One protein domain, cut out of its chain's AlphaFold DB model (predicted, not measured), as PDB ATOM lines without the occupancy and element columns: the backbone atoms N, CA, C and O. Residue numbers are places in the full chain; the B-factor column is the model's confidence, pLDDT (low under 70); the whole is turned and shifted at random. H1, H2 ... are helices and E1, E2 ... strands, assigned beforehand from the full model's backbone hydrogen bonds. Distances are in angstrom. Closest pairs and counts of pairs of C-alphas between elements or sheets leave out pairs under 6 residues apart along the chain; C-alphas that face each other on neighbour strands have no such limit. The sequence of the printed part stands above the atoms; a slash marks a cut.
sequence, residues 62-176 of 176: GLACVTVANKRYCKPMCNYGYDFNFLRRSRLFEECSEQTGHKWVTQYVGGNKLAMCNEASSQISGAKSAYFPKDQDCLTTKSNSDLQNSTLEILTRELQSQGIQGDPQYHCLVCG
ATOM      1  N   GLY A  62      35.618 -22.319  40.398       97.38
ATOM      2  CA  GLY A  62      35.833 -20.924  40.724       97.38
ATOM      3  C   GLY A  62      36.636 -20.737  41.996       97.38
ATOM      4  O   GLY A  62      36.942 -21.686  42.723       97.38
ATOM      5  N   LEU A  63      36.973 -19.482  42.256       97.00
ATOM      6  CA  LEU A  63      37.673 -19.055  43.450       97.00
ATOM      7  C   LEU A  63      36.933 -17.868  44.063       97.00
ATOM      8  O   LEU A  63      36.870 -16.791  43.467       97.00
ATOM      9  N   ALA A  64      36.352 -18.085  45.240       97.56
ATOM     10  CA  ALA A  64      35.758 -17.032  46.051       97.56
ATOM     11  C   ALA A  64      36.820 -16.525  47.025       97.56
ATOM     12  O   ALA A  64      37.390 -17.322  47.766       97.56
ATOM     13  N   CYS A  65      37.096 -15.226  47.040       97.12
ATOM     14  CA  CYS A  65      38.140 -14.671  47.890       97.12
ATOM     15  C   CYS A  65      37.670 -13.449  48.671       97.12
ATOM     16  O   CYS A  65      36.837 -12.671  48.203       97.12
ATOM     17  N   VAL A  66      38.259 -13.265  49.848       96.81
ATOM     18  CA  VAL A  66      38.018 -12.145  50.759       96.81
ATOM     19  C   VAL A  66      39.299 -11.811  51.517       96.81
ATOM     20  O   VAL A  66      40.141 -12.674  51.767       96.81
ATOM     21  N   THR A  67      39.476 -10.541  51.853       96.81
ATOM     22  CA  THR A  67      40.574 -10.069  52.692       96.81
ATOM     23  C   THR A  67      40.031  -9.746  54.076       96.81
ATOM     24  O   THR A  67      39.076  -8.987  54.200       96.81
ATOM     25  N   VAL A  68      40.642 -10.299  55.122       96.69
ATOM     26  CA  VAL A  68      40.290 -10.019  56.522       96.69
ATOM     27  C   VAL A  68      41.577  -9.735  57.280       96.69
ATOM     28  O   VAL A  68      42.522 -10.513  57.188       96.69
ATOM     29  N   ALA A  69      41.639  -8.612  58.001       93.44
ATOM     30  CA  ALA A  69      42.806  -8.226  58.804       93.44
ATOM     31  C   ALA A  69      44.150  -8.303  58.035       93.44
ATOM     32  O   ALA A  69      45.135  -8.842  58.535       93.44
ATOM     33  N   ASN A  70      44.180  -7.777  56.802       92.44
ATOM     34  CA  ASN A  70      45.342  -7.800  55.897       92.44
ATOM     35  C   ASN A  70      45.838  -9.210  55.502       92.44
ATOM     36  O   ASN A  70      46.981  -9.398  55.089       92.44
ATOM     37  N   LYS A  71      44.972 -10.216  55.620       95.88
ATOM     38  CA  LYS A  71      45.216 -11.579  55.154       95.88
ATOM     39  C   LYS A  71      44.245 -11.910  54.041       95.88
ATOM     40  O   LYS A  71      43.053 -11.617  54.152       95.88
ATOM     41  N   ARG A  72      44.744 -12.532  52.977       96.00
ATOM     42  CA  ARG A  72      43.917 -12.970  51.861       96.00
ATOM     43  C   ARG A  72      43.475 -14.407  52.077       96.00
ATOM     44  O   ARG A  72      44.310 -15.282  52.285       96.00
ATOM     45  N   TYR A  73      42.176 -14.640  51.969       97.06
ATOM     46  CA  TYR A  73      41.571 -15.959  52.039       97.06
ATOM     47  C   TYR A  73      40.882 -16.272  50.723       97.06
ATOM     48  O   TYR A  73      40.075 -15.475  50.248       97.06
ATOM     49  N   CYS A  74      41.180 -17.429  50.142       96.81
ATOM     50  CA  CYS A  74      40.566 -17.882  48.902       96.81
ATOM     51  C   CYS A  74      40.036 -19.305  49.052       96.81
ATOM     52  O   CYS A  74      40.767 -20.234  49.392       96.81
ATOM     53  N   LYS A  75      38.751 -19.475  48.767       97.25
ATOM     54  CA  LYS A  75      38.022 -20.736  48.767       97.25
ATOM     55  C   LYS A  75      37.861 -21.245  47.338       97.25
ATOM     56  O   LYS A  75      37.111 -20.652  46.559       97.25
ATOM     57  N   PRO A  76      38.533 -22.347  46.977       96.56
ATOM     58  CA  PRO A  76      38.313 -23.002  45.698       96.56
ATOM     59  C   PRO A  76      36.996 -23.763  45.728       96.56
ATOM     60  O   PRO A  76      36.682 -24.435  46.712       96.56
ATOM     61  N   MET A  77      36.254 -23.679  44.633       97.75
ATOM     62  CA  MET A  77      34.958 -24.322  44.463       97.75
ATOM     63  C   MET A  77      34.934 -25.095  43.147       97.75
ATOM     64  O   MET A  77      35.418 -24.586  42.138       97.75
ATOM     65  N   CYS A  78      34.375 -26.304  43.149       98.06
ATOM     66  CA  CYS A  78      34.185 -27.090  41.927       98.06
ATOM     67  C   CYS A  78      32.742 -27.000  41.430       98.06
ATOM     68  O   CYS A  78      31.803 -26.974  42.230       98.06
ATOM     69  N   ASN A  79      32.560 -26.966  40.111       97.94
ATOM     70  CA  ASN A  79      31.235 -27.053  39.504       97.94
ATOM     71  C   ASN A  79      30.595 -28.418  39.799       97.94
ATOM     72  O   ASN A  79      31.288 -29.405  40.073       97.94
ATOM     73  N   TYR A  80      29.267 -28.488  39.725       96.12
ATOM     74  CA  TYR A  80      28.572 -29.770  39.767       96.12
ATOM     75  C   TYR A  80      29.087 -30.723  38.675       96.12
ATOM     76  O   TYR A  80      29.378 -30.302  37.560       96.12
ATOM     77  N   GLY A  81      29.220 -32.013  39.006       96.12
ATOM     78  CA  GLY A  81      29.834 -33.019  38.125       96.12
ATOM     79  C   GLY A  81      31.365 -33.079  38.206       96.12
ATOM     80  O   GLY A  81      31.979 -33.910  37.538       96.12
ATOM     81  N   TYR A  82      31.977 -32.243  39.051       97.75
ATOM     82  CA  TYR A  82      33.410 -32.256  39.324       97.75
ATOM     83  C   TYR A  82      33.690 -32.377  40.822       97.75
ATOM     84  O   TYR A  82      33.003 -31.767  41.647       97.75
ATOM     85  N   ASP A  83      34.732 -33.130  41.174       97.50
ATOM     86  CA  ASP A  83      35.235 -33.265  42.539       97.50
ATOM     87  C   ASP A  83      36.702 -32.828  42.655       97.50
ATOM     88  O   ASP A  83      37.453 -32.786  41.678       97.50
ATOM     89  N   PHE A  84      37.121 -32.487  43.871       96.12
ATOM     90  CA  PHE A  84      38.505 -32.155  44.158       96.12
ATOM     91  C   PHE A  84      39.402 -33.378  43.983       96.12
ATOM     92  O   PHE A  84      39.094 -34.465  44.458       96.12
ATOM     93  N   ASN A  85      40.580 -33.169  43.395       92.62
ATOM     94  CA  ASN A  85      41.597 -34.215  43.256       92.62
ATOM     95  C   ASN A  85      42.102 -34.776  44.604       92.62
ATOM     96  O   ASN A  85      42.692 -35.851  44.641       92.62
ATOM     97  N   PHE A  86      41.906 -34.042  45.704       88.44
ATOM     98  CA  PHE A  86      42.324 -34.436  47.049       88.44
ATOM     99  C   PHE A  86      41.238 -34.140  48.085       88.44
ATOM    100  O   PHE A  86      40.452 -33.200  47.939       88.44
ATOM    101  N   LEU A  87      41.248 -34.912  49.177       91.50
ATOM    102  CA  LEU A  87      40.364 -34.701  50.318       91.50
ATOM    103  C   LEU A  87      40.664 -33.349  50.985       91.50
ATOM    104  O   LEU A  87      41.796 -33.045  51.360       91.50
ATOM    105  N   ARG A  88      39.623 -32.539  51.162       91.62
ATOM    106  CA  ARG A  88      39.699 -31.189  51.730       91.62
ATOM    107  C   ARG A  88      38.467 -30.791  52.546       91.62
ATOM    108  O   ARG A  88      38.191 -29.608  52.706       91.62
ATOM    109  N   ARG A  89      37.724 -31.760  53.091       89.56
ATOM    110  CA  ARG A  89      36.503 -31.512  53.888       89.56
ATOM    111  C   ARG A  89      36.701 -30.533  55.051       89.56
ATOM    112  O   ARG A  89      35.790 -29.777  55.353       89.56
ATOM    113  N   SER A  90      37.872 -30.550  55.686       88.50
ATOM    114  CA  SER A  90      38.242 -29.639  56.778       88.50
ATOM    115  C   SER A  90      39.016 -28.398  56.315       88.50
ATOM    116  O   SER A  90      39.155 -27.446  57.078       88.50
ATOM    117  N   ARG A  91      39.511 -28.388  55.072       91.81
ATOM    118  CA  ARG A  91      40.324 -27.312  54.489       91.81
ATOM    119  C   ARG A  91      39.485 -26.502  53.505       91.81
ATOM    120  O   ARG A  91      39.542 -26.693  52.285       91.81
ATOM    121  N   LEU A  92      38.657 -25.638  54.086       94.56
ATOM    122  CA  LEU A  92      37.612 -24.891  53.386       94.56
ATOM    123  C   LEU A  92      38.172 -23.779  52.491       94.56
ATOM    124  O   LEU A  92      37.622 -23.520  51.427       94.56
ATOM    125  N   PHE A  93      39.279 -23.163  52.891       95.62
ATOM    126  CA  PHE A  93      39.924 -22.055  52.193       95.62
ATOM    127  C   PHE A  93      41.443 -22.123  52.375       95.62
ATOM    128  O   PHE A  93      41.946 -22.858  53.225       95.62
ATOM    129  N   GLU A  94      42.150 -21.346  51.566       95.31
ATOM    130  CA  GLU A  94      43.592 -21.143  51.628       95.31
ATOM    131  C   GLU A  94      43.903 -19.717  52.080       95.31
ATOM    132  O   GLU A  94      43.192 -18.784  51.714       95.31
ATOM    133  N   GLU A  95      44.967 -19.549  52.863       95.50
ATOM    134  CA  GLU A  95      45.477 -18.255  53.331       95.50
ATOM    135  C   GLU A  95      46.726 -17.836  52.541       95.50
ATOM    136  O   GLU A  95      47.612 -18.645  52.256       95.50
ATOM    137  N   CYS A  96      46.826 -16.543  52.251       94.94
ATOM    138  CA  CYS A  96      48.073 -15.878  51.922       94.94
ATOM    139  C   CYS A  96      48.214 -14.601  52.762       94.94
ATOM    140  O   CYS A  96      47.335 -13.736  52.778       94.94
ATOM    141  N   SER A  97      49.316 -14.493  53.501       95.12
ATOM    142  CA  SER A  97      49.583 -13.386  54.418       95.12
ATOM    143  C   SER A  97      51.080 -13.228  54.683       95.12
ATOM    144  O   SER A  97      51.897 -14.029  54.228       95.12
ATOM    145  N   GLU A  98      51.462 -12.218  55.461       95.00
ATOM    146  CA  GLU A  98      52.837 -12.077  55.953       95.00
ATOM    147  C   GLU A  98      53.306 -13.330  56.718       95.00
ATOM    148  O   GLU A  98      54.436 -13.782  56.538       95.00
ATOM    149  N   GLN A  99      52.414 -13.962  57.493       94.06
ATOM    150  CA  GLN A  99      52.719 -15.172  58.269       94.06
ATOM    151  C   GLN A  99      53.053 -16.375  57.382       94.06
ATOM    152  O   GLN A  99      53.816 -17.250  57.785       94.06
ATOM    153  N   THR A 100      52.510 -16.412  56.165       92.94
ATOM    154  CA  THR A 100      52.799 -17.458  55.178       92.94
ATOM    155  C   THR A 100      53.951 -17.069  54.243       92.94
ATOM    156  O   THR A 100      54.209 -17.752  53.250       92.94
ATOM    157  N   GLY A 101      54.647 -15.959  54.525       92.75
ATOM    158  CA  GLY A 101      55.684 -15.407  53.656       92.75
ATOM    159  C   GLY A 101      55.138 -14.950  52.301       92.75
ATOM    160  O   GLY A 101      55.833 -15.075  51.295       92.75
ATOM    161  N   HIS A 102      53.886 -14.482  52.269       92.25
ATOM    162  CA  HIS A 102      53.133 -14.107  51.067       92.25
ATOM    163  C   HIS A 102      52.991 -15.236  50.035       92.25
ATOM    164  O   HIS A 102      52.858 -14.995  48.835       92.25
ATOM    165  N   LYS A 103      53.006 -16.486  50.503       92.19
ATOM    166  CA  LYS A 103      52.721 -17.669  49.689       92.19
ATOM    167  C   LYS A 103      51.397 -18.272  50.117       92.19
ATOM    168  O   LYS A 103      51.076 -18.295  51.303       92.19
ATOM    169  N   TRP A 104      50.653 -18.803  49.160       93.56
ATOM    170  CA  TRP A 104      49.461 -19.575  49.471       93.56
ATOM    171  C   TRP A 104      49.829 -20.801  50.294       93.56
ATOM    172  O   TRP A 104      50.679 -21.599  49.888       93.56
ATOM    173  N   VAL A 105      49.155 -20.996  51.427       91.31
ATOM    174  CA  VAL A 105      49.110 -22.333  52.014       91.31
ATOM    175  C   VAL A 105      48.330 -23.184  51.023       91.31
ATOM    176  O   VAL A 105      47.155 -22.968  50.806       91.31
ATOM    177  N   THR A 106      48.966 -24.136  50.354       86.88
ATOM    178  CA  THR A 106      48.289 -25.043  49.412       86.88
ATOM    179  C   THR A 106      48.821 -26.462  49.593       86.88
ATOM    180  O   THR A 106      49.913 -26.655  50.126       86.88
ATOM    181  N   GLN A 107      48.030 -27.474  49.224       81.06
ATOM    182  CA  GLN A 107      48.496 -28.871  49.168       81.06
ATOM    183  C   GLN A 107      49.326 -29.152  47.908       81.06
ATOM    184  O   GLN A 107      49.965 -30.196  47.806       81.06
ATOM    185  N   TYR A 108      49.308 -28.235  46.941       80.62
ATOM    186  CA  TYR A 108      50.035 -28.377  45.690       80.62
ATOM    187  C   TYR A 108      51.443 -27.802  45.838       80.62
ATOM    188  O   TYR A 108      51.634 -26.670  46.274       80.62
ATOM    189  N   VAL A 109      52.450 -28.597  45.478       69.56
ATOM    190  CA  VAL A 109      53.855 -28.200  45.609       69.56
ATOM    191  C   VAL A 109      54.147 -26.962  44.755       69.56
ATOM    192  O   VAL A 109      53.906 -26.962  43.550       69.56
ATOM    193  N   GLY A 110      54.729 -25.936  45.385       60.16
ATOM    194  CA  GLY A 110      55.494 -24.888  44.706       60.16
ATOM    195  C   GLY A 110      54.715 -23.889  43.846       60.16
ATOM    196  O   GLY A 110      55.340 -23.250  43.006       60.16
ATOM    197  N   GLY A 111      53.401 -23.729  44.017       76.25
ATOM    198  CA  GLY A 111      52.627 -22.882  43.106       76.25
ATOM    199  C   GLY A 111      51.446 -22.145  43.720       76.25
ATOM    200  O   GLY A 111      51.166 -22.230  44.912       76.25
ATOM    201  N   ASN A 112      50.732 -21.441  42.844       89.44
ATOM    202  CA  ASN A 112      49.562 -20.627  43.175       89.44
ATOM    203  C   ASN A 112      48.256 -21.414  42.967       89.44
ATOM    204  O   ASN A 112      47.160 -20.871  43.067       89.44
ATOM    205  N   LYS A 113      48.377 -22.703  42.635       91.88
ATOM    206  CA  LYS A 113      47.262 -23.618  42.427       91.88
ATOM    207  C   LYS A 113      46.670 -24.033  43.761       91.88
ATOM    208  O   LYS A 113      47.343 -24.653  44.582       91.88
ATOM    209  N   LEU A 114      45.397 -23.707  43.954       92.88
ATOM    210  CA  LEU A 114      44.687 -23.970  45.207       92.88
ATOM    211  C   LEU A 114      43.795 -25.216  45.129       92.88
ATOM    212  O   LEU A 114      43.434 -25.795  46.153       92.88
ATOM    213  N   ALA A 115      43.421 -25.639  43.919       94.06
ATOM    214  CA  ALA A 115      42.600 -26.820  43.684       94.06
ATOM    215  C   ALA A 115      42.705 -27.334  42.247       94.06
ATOM    216  O   ALA A 115      43.079 -26.608  41.328       94.06
ATOM    217  N   MET A 116      42.293 -28.586  42.064       94.38
ATOM    218  CA  MET A 116      41.974 -29.179  40.770       94.38
ATOM    219  C   MET A 116      40.608 -29.850  40.866       94.38
ATOM    220  O   MET A 116      40.406 -30.668  41.766       94.38
ATOM    221  N   CYS A 117      39.713 -29.495  39.946       96.69
ATOM    222  CA  CYS A 117      38.385 -30.079  39.812       96.69
ATOM    223  C   CYS A 117      38.398 -31.075  38.650       96.69
ATOM    224  O   CYS A 117      38.567 -30.686  37.493       96.69
ATOM    225  N   ASN A 118      38.252 -32.357  38.966       96.81
ATOM    226  CA  ASN A 118      38.225 -33.446  37.994       96.81
ATOM    227  C   ASN A 118      36.794 -33.944  37.830       96.81
ATOM    228  O   ASN A 118      36.037 -33.936  38.797       96.81
ATOM    229  N   GLU A 119      36.437 -34.404  36.633       97.12
ATOM    230  CA  GLU A 119      35.132 -35.027  36.403       97.12
ATOM    231  C   GLU A 119      34.914 -36.183  37.382       97.12
ATOM    232  O   GLU A 119      35.788 -37.033  37.577       97.12
ATOM    233  N   ALA A 120      33.749 -36.197  38.019       95.38
ATOM    234  CA  ALA A 120      33.398 -37.204  39.001       95.38
ATOM    235  C   ALA A 120      31.881 -37.384  39.060       95.38
ATOM    236  O   ALA A 120      31.115 -36.423  39.088       95.38
ATOM    237  N   SER A 121      31.438 -38.637  39.161       90.12
ATOM    238  CA  SER A 121      30.018 -38.969  39.338       90.12
ATOM    239  C   SER A 121      29.478 -38.602  40.726       90.12
ATOM    240  O   SER A 121      28.266 -38.545  40.920       90.12
ATOM    241  N   SER A 122      30.361 -38.345  41.695       91.31
ATOM    242  CA  SER A 122      30.010 -37.968  43.064       91.31
ATOM    243  C   SER A 122      30.995 -36.952  43.636       91.31
ATOM    244  O   SER A 122      32.196 -37.070  43.411       91.31
ATOM    245  N   GLN A 123      30.490 -36.015  44.437       94.31
ATOM    246  CA  GLN A 123      31.259 -34.946  45.078       94.31
ATOM    247  C   GLN A 123      31.451 -35.257  46.563       94.31
ATOM    248  O   GLN A 123      30.568 -34.996  47.383       94.31
ATOM    249  N   ILE A 124      32.577 -35.879  46.909       94.31
ATOM    250  CA  ILE A 124      32.820 -36.384  48.269       94.31
ATOM    251  C   ILE A 124      34.073 -35.802  48.912       94.31
ATOM    252  O   ILE A 124      34.226 -35.917  50.134       94.31
ATOM    253  N   SER A 125      34.973 -35.213  48.131       96.06
ATOM    254  CA  SER A 125      36.303 -34.832  48.604       96.06
ATOM    255  C   SER A 125      36.306 -33.506  49.375       96.06
ATOM    256  O   SER A 125      37.134 -33.302  50.259       96.06
ATOM    257  N   GLY A 126      35.357 -32.615  49.115       95.12
ATOM    258  CA  GLY A 126      35.181 -31.316  49.758       95.12
ATOM    259  C   GLY A 126      33.981 -31.256  50.702       95.12
ATOM    260  O   GLY A 126      33.166 -32.176  50.791       95.12
ATOM    261  N   ALA A 127      33.879 -30.150  51.438       95.69
ATOM    262  CA  ALA A 127      32.656 -29.810  52.158       95.69
ATOM    263  C   ALA A 127      31.540 -29.453  51.163       95.69
ATOM    264  O   ALA A 127      31.824 -28.984  50.065       95.69
ATOM    265  N   LYS A 128      30.267 -29.605  51.553       94.69
ATOM    266  CA  LYS A 128      29.122 -29.292  50.671       94.69
ATOM    267  C   LYS A 128      29.165 -27.866  50.109       94.69
ATOM    268  O   LYS A 128      28.801 -27.654  48.963       94.69
ATOM    269  N   SER A 129      29.635 -26.909  50.903       95.62
ATOM    270  CA  SER A 129      29.771 -25.502  50.516       95.62
ATOM    271  C   SER A 129      30.941 -25.226  49.562       95.62
ATOM    272  O   SER A 129      31.096 -24.093  49.121       95.62
ATOM    273  N   ALA A 130      31.800 -26.210  49.283       96.75
ATOM    274  CA  ALA A 130      32.923 -26.101  48.349       96.75
ATOM    275  C   ALA A 130      32.539 -26.514  46.914       96.75
ATOM    276  O   ALA A 130      33.412 -26.712  46.070       96.75
ATOM    277  N   TYR A 131      31.242 -26.644  46.637       97.56
ATOM    278  CA  TYR A 131      30.708 -26.964  45.319       97.56
ATOM    279  C   TYR A 131      29.634 -25.963  44.922       97.56
ATOM    280  O   TYR A 131      28.857 -25.514  45.769       97.56
ATOM    281  N   PHE A 132      29.566 -25.653  43.630       97.56
ATOM    282  CA  PHE A 132      28.382 -25.006  43.075       97.56
ATOM    283  C   PHE A 132      27.219 -26.019  43.020       97.56
ATOM    284  O   PHE A 132      27.459 -27.205  42.759       97.56
ATOM    285  N   PRO A 133      25.972 -25.593  43.298       95.38
ATOM    286  CA  PRO A 133      24.792 -26.455  43.208       95.38
ATOM    287  C   PRO A 133      24.582 -27.067  41.817       95.38
ATOM    288  O   PRO A 133      25.110 -26.574  40.832       95.38
ATOM    289  N   LYS A 134      23.749 -28.110  41.719       92.69
ATOM    290  CA  LYS A 134      23.523 -28.867  40.472       92.69
ATOM    291  C   LYS A 134      23.135 -28.022  39.256       92.69
ATOM    292  O   LYS A 134      23.602 -28.300  38.157       92.69
ATOM    293  N   ASP A 135      22.306 -27.008  39.467       91.50
ATOM    294  CA  ASP A 135      21.781 -26.151  38.400       91.50
ATOM    295  C   ASP A 135      22.573 -24.837  38.277       91.50
ATOM    296  O   ASP A 135      22.073 -23.838  37.762       91.50
ATOM    297  N   GLN A 136      23.791 -24.809  38.823       94.25
ATOM    298  CA  GLN A 136      24.667 -23.646  38.856       94.25
ATOM    299  C   GLN A 136      26.108 -24.059  38.545       94.25
ATOM    300  O   GLN A 136      26.592 -25.127  38.914       94.25
ATOM    301  N   ASP A 137      26.832 -23.154  37.909       96.81
ATOM    302  CA  ASP A 137      28.283 -23.197  37.808       96.81
ATOM    303  C   ASP A 137      28.853 -21.854  38.266       96.81
ATOM    304  O   ASP A 137      28.112 -20.946  38.668       96.81
ATOM    305  N   CYS A 138      30.175 -21.711  38.226       98.00
ATOM    306  CA  CYS A 138      30.791 -20.455  38.621       98.00
ATOM    307  C   CYS A 138      30.273 -19.254  37.812       98.00
ATOM    308  O   CYS A 138      29.966 -18.219  38.401       98.00
ATOM    309  N   LEU A 139      30.149 -19.368  36.483       96.88
ATOM    310  CA  LEU A 139      29.752 -18.242  35.629       96.88
ATOM    311  C   LEU A 139      28.295 -17.831  35.863       96.88
ATOM    312  O   LEU A 139      28.009 -16.639  35.957       96.88
ATOM    313  N   THR A 140      27.399 -18.800  36.023       96.81
ATOM    314  CA  THR A 140      25.980 -18.599  36.347       96.81
ATOM    315  C   THR A 140      25.812 -18.009  37.744       96.81
ATOM    316  O   THR A 140      24.989 -17.125  37.961       96.81
ATOM    317  N   THR A 141      26.632 -18.454  38.701       97.62
ATOM    318  CA  THR A 141      26.674 -17.868  40.048       97.62
ATOM    319  C   THR A 141      27.156 -16.422  39.990       97.62
ATOM    320  O   THR A 141      26.574 -15.552  40.625       97.62
ATOM    321  N   LYS A 142      28.202 -16.146  39.206       96.56
ATOM    322  CA  LYS A 142      28.802 -14.816  39.058       96.56
ATOM    323  C   LYS A 142      27.912 -13.829  38.302       96.56
ATOM    324  O   LYS A 142      27.957 -12.638  38.587       96.56
ATOM    325  N   SER A 143      27.107 -14.286  37.345       95.94
ATOM    326  CA  SER A 143      26.195 -13.412  36.594       95.94
ATOM    327  C   SER A 143      24.973 -12.963  37.406       95.94
ATOM    328  O   SER A 143      24.256 -12.057  36.979       95.94
ATOM    329  N   ASN A 144      24.745 -13.554  38.583       97.25
ATOM    330  CA  ASN A 144      23.644 -13.234  39.481       97.25
ATOM    331  C   ASN A 144      24.174 -12.684  40.816       97.25
ATOM    332  O   ASN A 144      24.812 -13.400  41.587       97.25
ATOM    333  N   SER A 145      23.859 -11.423  41.125       96.00
ATOM    334  CA  SER A 145      24.350 -10.753  42.335       96.00
ATOM    335  C   SER A 145      23.960 -11.463  43.628       96.00
ATOM    336  O   SER A 145      24.754 -11.501  44.563       96.00
ATOM    337  N   ASP A 146      22.761 -12.041  43.692       97.62
ATOM    338  CA  ASP A 146      22.261 -12.686  44.905       97.62
ATOM    339  C   ASP A 146      22.993 -14.010  45.147       97.62
ATOM    340  O   ASP A 146      23.401 -14.301  46.274       97.62
ATOM    341  N   LEU A 147      23.241 -14.783  44.082       97.75
ATOM    342  CA  LEU A 147      24.020 -16.022  44.156       97.75
ATOM    343  C   LEU A 147      25.492 -15.745  44.488       97.75
ATOM    344  O   LEU A 147      26.076 -16.420  45.344       97.75
ATOM    345  N   GLN A 148      26.086 -14.730  43.857       97.25
ATOM    346  CA  GLN A 148      27.453 -14.308  44.146       97.25
ATOM    347  C   GLN A 148      27.596 -13.838  45.600       97.25
ATOM    348  O   GLN A 148      28.494 -14.302  46.304       97.25
ATOM    349  N   ASN A 149      26.701 -12.967  46.074       97.44
ATOM    350  CA  ASN A 149      26.725 -12.469  47.451       97.44
ATOM    351  C   ASN A 149      26.524 -13.603  48.454       97.44
ATOM    352  O   ASN A 149      27.291 -13.708  49.405       97.44
ATOM    353  N   SER A 150      25.573 -14.509  48.206       97.44
ATOM    354  CA  SER A 150      25.362 -15.681  49.061       97.44
ATOM    355  C   SER A 150      26.618 -16.553  49.159       97.44
ATOM    356  O   SER A 150      27.010 -16.962  50.254       97.44
ATOM    357  N   THR A 151      27.310 -16.777  48.038       97.50
ATOM    358  CA  THR A 151      28.572 -17.534  47.999       97.50
ATOM    359  C   THR A 151      29.663 -16.868  48.842       97.50
ATOM    360  O   THR A 151      30.356 -17.536  49.614       97.50
ATOM    361  N   LEU A 152      29.802 -15.546  48.733       97.44
ATOM    362  CA  LEU A 152      30.788 -14.766  49.482       97.44
ATOM    363  C   LEU A 152      30.444 -14.677  50.976       97.44
ATOM    364  O   LEU A 152      31.332 -14.792  51.818       97.44
ATOM    365  N   GLU A 153      29.165 -14.556  51.327       97.44
ATOM    366  CA  GLU A 153      28.702 -14.595  52.716       97.44
ATOM    367  C   GLU A 153      28.980 -15.945  53.379       97.44
ATOM    368  O   GLU A 153      29.371 -15.985  54.548       97.44
ATOM    369  N   ILE A 154      28.806 -17.056  52.655       97.69
ATOM    370  CA  ILE A 154      29.150 -18.392  53.158       97.69
ATOM    371  C   ILE A 154      30.640 -18.456  53.505       97.69
ATOM    372  O   ILE A 154      30.977 -18.917  54.594       97.69
ATOM    373  N   LEU A 155      31.520 -17.960  52.628       97.88
ATOM    374  CA  LEU A 155      32.958 -17.889  52.908       97.88
ATOM    375  C   LEU A 155      33.245 -17.051  54.162       97.88
ATOM    376  O   LEU A 155      33.966 -17.497  55.053       97.88
ATOM    377  N   THR A 156      32.646 -15.868  54.274       97.69
ATOM    378  CA  THR A 156      32.817 -14.999  55.447       97.69
ATOM    379  C   THR A 156      32.368 -15.689  56.740       97.69
ATOM    380  O   THR A 156      33.076 -15.632  57.745       97.69
ATOM    381  N   ARG A 157      31.242 -16.413  56.724       97.25
ATOM    382  CA  ARG A 157      30.770 -17.190  57.886       97.25
ATOM    383  C   ARG A 157      31.702 -18.351  58.228       97.25
ATOM    384  O   ARG A 157      31.930 -18.626  59.403       97.25
ATOM    385  N   GLU A 158      32.257 -19.030  57.227       97.50
ATOM    386  CA  GLU A 158      33.238 -20.100  57.442       97.50
ATOM    387  C   GLU A 158      34.517 -19.570  58.100       97.50
ATOM    388  O   GLU A 158      34.999 -20.181  59.054       97.50
ATOM    389  N   LEU A 159      35.021 -18.412  57.666       97.50
ATOM    390  CA  LEU A 159      36.159 -17.738  58.306       97.50
ATOM    391  C   LEU A 159      35.859 -17.417  59.775       97.50
ATOM    392  O   LEU A 159      36.626 -17.801  60.662       97.50
ATOM    393  N   GLN A 160      34.704 -16.806  60.048       97.00
ATOM    394  CA  GLN A 160      34.261 -16.497  61.413       97.00
ATOM    395  C   GLN A 160      34.154 -17.756  62.281       97.00
ATOM    396  O   GLN A 160      34.577 -17.745  63.437       97.00
ATOM    397  N   SER A 161      33.646 -18.860  61.722       96.06
ATOM    398  CA  SER A 161      33.530 -20.143  62.429       96.06
ATOM    399  C   SER A 161      34.882 -20.757  62.805       96.06
ATOM    400  O   SER A 161      34.962 -21.500  63.781       96.06
ATOM    401  N   GLN A 162      35.952 -20.414  62.077       95.19
ATOM    402  CA  GLN A 162      37.330 -20.790  62.409       95.19
ATOM    403  C   GLN A 162      38.040 -19.763  63.305       95.19
ATOM    404  O   GLN A 162      39.246 -19.854  63.520       95.19
ATOM    405  N   GLY A 163      37.307 -18.788  63.851       95.88
ATOM    406  CA  GLY A 163      37.855 -17.772  64.748       95.88
ATOM    407  C   GLY A 163      38.605 -16.645  64.037       95.88
ATOM    408  O   GLY A 163      39.251 -15.841  64.707       95.88
ATOM    409  N   ILE A 164      38.517 -16.547  62.707       96.38
ATOM    410  CA  ILE A 164      39.089 -15.432  61.948       96.38
ATOM    411  C   ILE A 164      38.127 -14.248  62.072       96.38
ATOM    412  O   ILE A 164      37.020 -14.268  61.537       96.38
ATOM    413  N   GLN A 165      38.549 -13.238  62.832       91.81
ATOM    414  CA  GLN A 165      37.768 -12.042  63.145       91.81
ATOM    415  C   GLN A 165      38.285 -10.825  62.372       91.81
ATOM    416  O   GLN A 165      39.468 -10.744  62.039       91.81
ATOM    417  N   GLY A 166      37.401  -9.857  62.141       92.94
ATOM    418  CA  GLY A 166      37.699  -8.601  61.456       92.94
ATOM    419  C   GLY A 166      36.700  -8.298  60.345       92.94
ATOM    420  O   GLY A 166      35.923  -9.165  59.940       92.94
ATOM    421  N   ASP A 167      36.739  -7.063  59.850       94.44
ATOM    422  CA  ASP A 167      35.844  -6.629  58.784       94.44
ATOM    423  C   ASP A 167      36.310  -7.192  57.433       94.44
ATOM    424  O   ASP A 167      37.462  -6.971  57.036       94.44
ATOM    425  N   PRO A 168      35.445  -7.924  56.712       94.56
ATOM    426  CA  PRO A 168      35.793  -8.485  55.421       94.56
ATOM    427  C   PRO A 168      35.810  -7.401  54.338       94.56
ATOM    428  O   PRO A 168      34.888  -6.599  54.196       94.56
ATOM    429  N   GLN A 169      36.870  -7.399  53.538       93.94
ATOM    430  CA  GLN A 169      37.132  -6.443  52.466       93.94
ATOM    431  C   GLN A 169      37.483  -7.177  51.166       93.94
ATOM    432  O   GLN A 169      37.848  -8.352  51.178       93.94
ATOM    433  N   TYR A 170      37.406  -6.476  50.031       92.44
ATOM    434  CA  TYR A 170      37.847  -6.980  48.720       92.44
ATOM    435  C   TYR A 170      37.273  -8.358  48.346       92.44
ATOM    436  O   TYR A 170      38.008  -9.289  48.007       92.44
ATOM    437  N   HIS A 171      35.951  -8.494  48.419       94.75
ATOM    438  CA  HIS A 171      35.278  -9.707  47.969       94.75
ATOM    439  C   HIS A 171      35.338  -9.831  46.446       94.75
ATOM    440  O   HIS A 171      35.066  -8.869  45.730       94.75
ATOM    441  N   CYS A 172      35.638 -11.024  45.947       95.19
ATOM    442  CA  CYS A 172      35.553 -11.327  44.523       95.19
ATOM    443  C   CYS A 172      35.255 -12.813  44.306       95.19
ATOM    444  O   CYS A 172      35.593 -13.664  45.132       95.19
ATOM    445  N   LEU A 173      34.637 -13.112  43.168       97.12
ATOM    446  CA  LEU A 173      34.460 -14.462  42.649       97.12
ATOM    447  C   LEU A 173      35.027 -14.484  41.233       97.12
ATOM    448  O   LEU A 173      34.615 -13.675  40.403       97.12
ATOM    449  N   VAL A 174      35.952 -15.392  40.947       96.19
ATOM    450  CA  VAL A 174      36.535 -15.586  39.607       96.19
ATOM    451  C   VAL A 174      36.342 -17.023  39.150       96.19
ATOM    452  O   VAL A 174      36.368 -17.937  39.971       96.19
ATOM    453  N   CYS A 175      36.122 -17.219  37.852       97.25
ATOM    454  CA  CYS A 175      35.745 -18.510  37.272       97.25
ATOM    455  C   CYS A 175      36.809 -19.031  36.312       97.25
ATOM    456  O   CYS A 175      37.381 -18.244  35.557       97.25
ATOM    457  N   GLY A 176      37.061 -20.342  36.377       93.75
ATOM    458  CA  GLY A 176      38.099 -21.059  35.629       93.75
ATOM    459  C   GLY A 176      37.570 -21.936  34.508       93.75
ATOM    460  O   GLY A 176      36.343 -22.167  34.449       93.75
TER     461      GLY A 176
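Overview. This is residues 62 to 176 of the 176 residues of the protein "Si:ch1073-126c3.2" of Lates calcarifer (UniProt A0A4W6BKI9). An antiparallel sheet of three long strands, with the short E4 along one edge, has the long helix H2 slanting over one face; the short helix H1 sits on the same face, near where H2 begins. Past the last residue of E2 lies a second part made largely of loops, with the small strand pair E3 and E5 in it. The printed part has 115 residues with two named helices and six named strands, in the order E1, E2, E3, E4, E5, H1, H2, E6; the larger sheet runs E4, E2, E1, E6, and both sheets are antiparallel. The class is mixed, helices and strands, though named elements hold only 54 residues, under half. The whole is compact and rounded, with a radius of gyration of the C-alphas of 13.6 A and spans of 38 by 34 by 23 A.

Arrangement. Start at Gly 62, where E1, residues 62 to 68, opens the larger sheet as an inner strand. E2, residues 71 to 78, is its antiparallel neighbour at 160 degrees, and the two form a hairpin; look at N 75 and O 64, 2.7 A apart and within hydrogen-bond range. On the other side of E1 is E6, residues 168 to 175, an edge strand, antiparallel at 169 degrees, with N 63 and O 174 within range at 2.8 A. The other edge strand is E4, residues 94 to 96, antiparallel to E2 at 149 degrees, with N 94 and O 74 at 2.8 A. This sheet is twisted, its C-alphas lying up to 4.5 A off their best plane. H2, residues 145 to 161, is on it at a height over the sheet of 8.5 A, and the two layers are this helix and the sheet. It lies over E2, E6 and, only just, with 3 of its C-alphas, E1; it runs slantwise to the strands, at 56 degrees to E6 on the local plane. The closest C-alphas of H2 and E1 are those of Leu 152 and Ala 64, 6.5 A apart. H1, residues 138 to 142, is on the same face at a height of 7.5 A and lies only just over E6, with 3 of its C-alphas; Cys 138 and Cys 175 are the closest there, their C-alphas 5.5 A apart. H1 and H2 only just touch, with 3 pairs of C-alphas within 8 A, and only at the corner by their link, through residues 147 to 148 of H2. In both helices every O i to N i+4 pair is within hydrogen-bond range. Now look at E3, residues 82 to 84, and E5, residues 117 to 119: they are antiparallel neighbours at 134 degrees, with N 83 and O 118 at 2.8 A. E5 is apart from H2 and E6, but the C-alphas of Cys 117 and Cys 78, the closest of E5 and E2, are 5.6 A apart.

Along the chain. Find C-alpha 62 at (35.833, -20.924, 40.724); from there E1 runs 19.7 A to residue 68. E2 runs 23.2 A from residue 71 to residue 78. Next come the three-residue strands E3 at 82 to 84, E4 at 94 to 96 and E5 at 117 to 119, then H1 at 138 to 142. H2 begins at C-alpha 145, (24.350, -10.753, 42.335), and runs 24.0 A to residue 161. E6 runs 20.7 A from residue 168 to C-alpha 175 at (35.745, -18.510, 37.272).

Size, cuts and confidence. The C-alphas of Glu 98 and Ser 121, the two farthest apart, are 39.0 A from each other, while those of Gly 62 and Gly 176, the chain's last residue, are 5.6 A apart. The printed part has no cut. The links E4 to E5, with 20 residues, and E5 to H1, with 18, are long. Mean pLDDT of the printed part is 94.3; look at residues 109 to 110 for the two under 70.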